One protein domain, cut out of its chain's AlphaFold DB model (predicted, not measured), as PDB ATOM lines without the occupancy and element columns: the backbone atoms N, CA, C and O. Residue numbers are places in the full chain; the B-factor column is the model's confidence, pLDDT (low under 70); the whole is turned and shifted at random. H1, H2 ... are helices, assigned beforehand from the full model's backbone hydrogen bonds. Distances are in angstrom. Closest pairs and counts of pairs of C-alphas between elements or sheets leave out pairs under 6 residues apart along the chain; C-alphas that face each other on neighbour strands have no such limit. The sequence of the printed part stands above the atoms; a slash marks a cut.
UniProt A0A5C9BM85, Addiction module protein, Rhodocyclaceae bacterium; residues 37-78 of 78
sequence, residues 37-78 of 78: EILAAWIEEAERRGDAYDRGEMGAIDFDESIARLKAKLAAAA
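This is residues 37 to 78 of the 78 residues of the protein "Addiction module protein" of Rhodocyclaceae bacterium (UniProt A0A5C9BM85). Two helices make the arms of a wide open V, the longer H1 and then H2, with the stretch of residues 55 to 62 running across the base between them and open space between the arms. The printed part has 42 residues with two named helices, H1 then H2, and no named strand; the class is all helix. It is flat, spanning 34 by 28 by 13 A, and only just extended, close to loose, with a radius of gyration of the C-alphas of 13.9 A.

H1, residues 37 to 54, begins at C-alpha 37 (9.089, -16.371, 11.466) and is 25.7 A long from first to last C-alpha. H2, residues 63 to 76, is 20.2 A long and ends at C-alpha 76 (24.985, -43.712, 3.897).

H1 and H2 are apart, with no C-alpha of the one within 8 A of the other. A short link of 8 residues joins them. Every O i to N i+4 pair is within hydrogen-bond range in H1 and H2. Residues 61 to 78, of which 63 to 76 belong to H2, stand free.

The C-alphas of Arg 55 and Ala 78, the two farthest apart, are 38.5 A from each other. The printed part has no cut. Its mean pLDDT is 93.0, and residue 78, the chain's last, is under 70.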
ATOM      1  N   GLU A  37       9.517 -15.463  10.391       75.56
ATOM      2  CA  GLU A  37       9.089 -16.371  11.466       75.56
ATOM      3  C   GLU A  37      10.036 -17.568  11.627       75.56
ATOM      4  O   GLU A  37      10.340 -17.972  12.752       75.56
ATOM      5  N   ILE A  38      10.546 -18.118  10.518       81.19
ATOM      6  CA  ILE A  38      11.526 -19.206  10.558       81.19
ATOM      7  C   ILE A  38      12.834 -18.664  11.127       81.19
ATOM      8  O   ILE A  38      13.383 -19.256  12.056       81.19
ATOM      9  N   LEU A  39      13.316 -17.525  10.624       82.94
ATOM     10  CA  LEU A  39      14.534 -16.898  11.135       82.94
ATOM     11  C   LEU A  39      14.417 -16.566  12.631       82.94
ATOM     12  O   LEU A  39      15.329 -16.878  13.395       82.94
ATOM     13  N   ALA A  40      13.287 -16.009  13.066       86.25
ATOM     14  CA  ALA A  40      13.009 -15.706  14.464       86.25
ATOM     15  C   ALA A  40      13.020 -16.971  15.333       86.25
ATOM     16  O   ALA A  40      13.666 -16.982  16.379       86.25
ATOM     17  N   ALA A  41      12.391 -18.060  14.878       90.69
ATOM     18  CA  ALA A  41      12.412 -19.337  15.588       90.69
ATOM     19  C   ALA A  41      13.832 -19.933  15.677       90.69
ATOM     20  O   ALA A  41      14.204 -20.513  16.699       90.69
ATOM     21  N   TRP A  42      14.650 -19.776  14.632       91.38
ATOM     22  CA  TRP A  42      16.057 -20.188  14.653       91.38
ATOM     23  C   TRP A  42      16.908 -19.330  15.590       91.38
ATOM     24  O   TRP A  42      17.783 -19.877  16.262       91.38
ATOM     25  N   ILE A  43      16.656 -18.019  15.658       93.81
ATOM     26  CA  ILE A  43      17.320 -17.112  16.605       93.81
ATOM     27  C   ILE A  43      16.969 -17.509  18.040       93.81
ATOM     28  O   ILE A  43      17.879 -17.744  18.832       93.81
ATOM     29  N   GLU A  44      15.680 -17.675  18.352       96.12
ATOM     30  CA  GLU A  44      15.219 -18.096  19.681       96.12
ATOM     31  C   GLU A  44      15.855 -19.432  20.093       96.12
ATOM     32  O   GLU A  44      16.363 -19.585  21.205       96.12
ATOM     33  N   GLU A  45      15.892 -20.408  19.183       96.56
ATOM     34  CA  GLU A  45      16.505 -21.707  19.457       96.56
ATOM     35  C   GLU A  45      18.026 -21.615  19.643       96.56
ATOM     36  O   GLU A  45      18.587 -22.322  20.488       96.56
ATOM     37  N   ALA A  46      18.710 -20.765  18.873       95.94
ATOM     38  CA  ALA A  46      20.145 -20.550  19.015       95.94
ATOM     39  C   ALA A  46      20.482 -19.929  20.379       95.94
ATOM     40  O   ALA A  46      21.364 -20.442  21.073       95.94
ATOM     41  N   GLU A  47      19.743 -18.896  20.792       97.38
ATOM     42  CA  GLU A  47      19.881 -18.259  22.107       97.38
ATOM     43  C   GLU A  47      19.607 -19.262  23.232       97.38
ATOM     44  O   GLU A  47      20.449 -19.465  24.107       97.38
ATOM     45  N   ARG A  48      18.492 -20.000  23.152       97.31
ATOM     46  CA  ARG A  48      18.129 -21.024  24.142       97.31
ATOM     47  C   ARG A  48      19.222 -22.082  24.320       97.31
ATOM     48  O   ARG A  48      19.464 -22.537  25.442       97.31
ATOM     49  N   ARG A  49      19.862 -22.519  23.229       96.50
ATOM     50  CA  ARG A  49      20.955 -23.507  23.279       96.50
ATOM     51  C   ARG A  49      22.255 -22.923  23.815       96.50
ATOM     52  O   ARG A  49      22.924 -23.617  24.578       96.50
ATOM     53  N   GLY A  50      22.594 -21.693  23.436       95.75
ATOM     54  CA  GLY A  50      23.751 -20.977  23.973       95.75
ATOM     55  C   GLY A  50      23.650 -20.835  25.490       95.75
ATOM     56  O   GLY A  50      24.523 -21.297  26.216       95.75
ATOM     57  N   ASP A  51      22.508 -20.353  25.969       97.81
ATOM     58  CA  ASP A  51      22.232 -20.191  27.395       97.81
ATOM     59  C   ASP A  51      22.297 -21.518  28.173       97.81
ATOM     60  O   ASP A  51      22.815 -21.579  29.290       97.81
ATOM     61  N   ALA A  52      21.763 -22.605  27.605       97.75
ATOM     62  CA  ALA A  52      21.849 -23.932  28.214       97.75
ATOM     63  C   ALA A  52      23.294 -24.460  28.255       97.75
ATOM     64  O   ALA A  52      23.675 -25.124  29.221       97.75
ATOM     65  N   TYR A  53      24.102 -24.171  27.231       96.69
ATOM     66  CA  TYR A  53      25.525 -24.504  27.215       96.69
ATOM     67  C   TYR A  53      26.293 -23.725  28.289       96.69
ATOM     68  O   TYR A  53      27.018 -24.332  29.076       96.69
ATOM     69  N   ASP A  54      26.058 -22.417  28.399       96.81
ATOM     70  CA  ASP A  54      26.707 -21.551  29.389       96.81
ATOM     71  C   ASP A  54      26.357 -21.953  30.831       96.81
ATOM     72  O   ASP A  54      27.208 -21.906  31.724       96.81
ATOM     73  N   ARG A  55      25.123 -22.423  31.070       97.69
ATOM     74  CA  ARG A  55      24.708 -23.005  32.361       97.69
ATOM     75  C   ARG A  55      25.224 -24.430  32.604       97.69
ATOM     76  O   ARG A  55      25.040 -24.957  33.700       97.69
ATOM     77  N   GLY A  56      25.857 -25.064  31.618       96.75
ATOM     78  CA  GLY A  56      26.338 -26.448  31.697       96.75
ATOM     79  C   GLY A  56      25.237 -27.512  31.598       96.75
ATOM     80  O   GLY A  56      25.475 -28.679  31.903       96.75
ATOM     81  N   GLU A  57      24.033 -27.130  31.174       97.38
ATOM     82  CA  GLU A  57      22.888 -28.027  30.958       97.38
ATOM     83  C   GLU A  57      22.971 -28.752  29.604       97.38
ATOM     84  O   GLU A  57      22.324 -29.782  29.401       97.38
ATOM     85  N   MET A  58      23.779 -28.229  28.676       94.88
ATOM     86  CA  MET A  58      24.039 -28.807  27.360       94.88
ATOM     87  C   MET A  58      25.546 -28.911  27.101       94.88
ATOM     88  O   MET A  58      26.302 -27.997  27.408       94.88
ATOM     89  N   GLY A  59      25.989 -30.027  26.517       91.50
ATOM     90  CA  GLY A  59      27.372 -30.208  26.065       91.50
ATOM     91  C   GLY A  59      27.562 -29.814  24.599       91.50
ATOM     92  O   GLY A  59      26.626 -29.896  23.804       91.50
ATOM     93  N   ALA A  60      28.788 -29.442  24.230       92.44
ATOM     94  CA  ALA A  60      29.181 -29.207  22.843       92.44
ATOM     95  C   ALA A  60      29.915 -30.423  22.257       92.44
ATOM     96  O   ALA A  60      30.511 -31.221  22.984       92.44
ATOM     97  N   ILE A  61      29.876 -30.543  20.932       93.50
ATOM     98  CA  ILE A  61      30.703 -31.478  20.163       93.50
ATOM     99  C   ILE A  61      31.767 -30.691  19.407       93.50
ATOM    100  O   ILE A  61      31.525 -29.550  19.011       93.50
ATOM    101  N   ASP A  62      32.925 -31.309  19.193       96.38
ATOM    102  CA  ASP A  62      33.962 -30.718  18.358       96.38
ATOM    103  C   ASP A  62      33.454 -30.506  16.920       96.38
ATOM    104  O   ASP A  62      32.676 -31.307  16.384       96.38
ATOM    105  N   PHE A  63      33.865 -29.398  16.301       93.00
ATOM    106  CA  PHE A  63      33.373 -29.006  14.984       93.00
ATOM    107  C   PHE A  63      33.792 -29.994  13.889       93.00
ATOM    108  O   PHE A  63      32.960 -30.394  13.070       93.00
ATOM    109  N   ASP A  64      35.050 -30.432  13.883       97.12
ATOM    110  CA  ASP A  64      35.544 -31.352  12.860       97.12
ATOM    111  C   ASP A  64      34.869 -32.720  13.003       97.12
ATOM    112  O   ASP A  64      34.450 -33.334  12.014       97.12
ATOM    113  N   GLU A  65      34.664 -33.160  14.246       97.12
ATOM    114  CA  GLU A  65      33.900 -34.366  14.551       97.12
ATOM    115  C   GLU A  65      32.439 -34.267  14.068       97.12
ATOM    116  O   GLU A  65      31.919 -35.199  13.441       97.12
ATOM    117  N   SER A  66      31.776 -33.137  14.325       95.88
ATOM    118  CA  SER A  66      30.412 -32.841  13.872       95.88
ATOM    119  C   SER A  66      30.271 -32.982  12.352       95.88
ATOM    120  O   SER A  66      29.415 -33.732  11.860       95.88
ATOM    121  N   ILE A  67      31.153 -32.320  11.599       97.50
ATOM    122  CA  ILE A  67      31.127 -32.325  10.133       97.50
ATOM    123  C   ILE A  67      31.425 -33.720   9.578       97.50
ATOM    124  O   ILE A  67      30.757 -34.162   8.636       97.50
ATOM    125  N   ALA A  68      32.384 -34.443  10.161       97.31
ATOM    126  CA  ALA A  68      32.700 -35.808   9.752       97.31
ATOM    127  C   ALA A  68      31.487 -36.743   9.914       97.31
ATOM    128  O   ALA A  68      31.140 -37.480   8.985       97.31
ATOM    129  N   ARG A  69      30.790 -36.667  11.057       96.56
ATOM    130  CA  ARG A  69      29.577 -37.455  11.332       96.56
ATOM    131  C   ARG A  69      28.446 -37.133  10.347       96.56
ATOM    132  O   ARG A  69      27.784 -38.052   9.866       96.56
ATOM    133  N   LEU A  70      28.226 -35.854  10.031       96.94
ATOM    134  CA  LEU A  70      27.219 -35.414   9.054       96.94
ATOM    135  C   LEU A  70      27.498 -35.969   7.653       96.94
ATOM    136  O   LEU A  70      26.609 -36.559   7.037       96.94
ATOM    137  N   LYS A  71      28.740 -35.837   7.171       96.44
ATOM    138  CA  LYS A  71      29.149 -36.358   5.858       96.44
ATOM    139  C   LYS A  71      28.965 -37.871   5.764       96.44
ATOM    140  O   LYS A  71      28.426 -38.353   4.770       96.44
ATOM    141  N   ALA A  72      29.357 -38.610   6.804       96.56
ATOM    142  CA  ALA A  72      29.178 -40.059   6.854       96.56
ATOM    143  C   ALA A  72      27.695 -40.462   6.767       96.56
ATOM    144  O   ALA A  72      27.354 -41.392   6.039       96.56
ATOM    145  N   LYS A  73      26.803 -39.739   7.459       95.94
ATOM    146  CA  LYS A  73      25.353 -39.985   7.398       95.94
ATOM    147  C   LYS A  73      24.762 -39.705   6.018       95.94
ATOM    148  O   LYS A  73      23.967 -40.507   5.546       95.94
ATOM    149  N   LEU A  74      25.149 -38.602   5.375       95.31
ATOM    150  CA  LEU A  74      24.679 -38.267   4.026       95.31
ATOM    151  C   LEU A  74      25.128 -39.308   2.995       95.31
ATOM    152  O   LEU A  74      24.328 -39.720   2.166       95.31
ATOM    153  N   ALA A  75      26.375 -39.774   3.084       92.38
ATOM    154  CA  ALA A  75      26.894 -40.818   2.201       92.38
ATOM    155  C   ALA A  75      26.190 -42.173   2.391       92.38
ATOM    156  O   ALA A  75      26.073 -42.928   1.438       92.38
ATOM    157  N   ALA A  76      25.721 -42.481   3.604       86.31
ATOM    158  CA  ALA A  76      24.985 -43.712   3.897       86.31
ATOM    159  C   ALA A  76      23.496 -43.658   3.500       86.31
ATOM    160  O   ALA A  76      22.833 -44.693   3.498       86.31
ATOM    161  N   ALA A  77      22.962 -42.464   3.226       79.62
ATOM    162  CA  ALA A  77      21.574 -42.248   2.817       79.62
ATOM    163  C   ALA A  77      21.390 -42.156   1.288       79.62
ATOM    164  O   ALA A  77      20.250 -42.058   0.832       79.62
ATOM    165  N   ALA A  78      22.490 -42.157   0.528       64.44
ATOM    166  CA  ALA A  78      22.528 -42.175  -0.936       64.44
ATOM    167  C   ALA A  78      22.696 -43.608  -1.462       64.44
ATOM    168  O   ALA A  78      22.140 -43.892  -2.547       64.44
TER     169      ALA A  78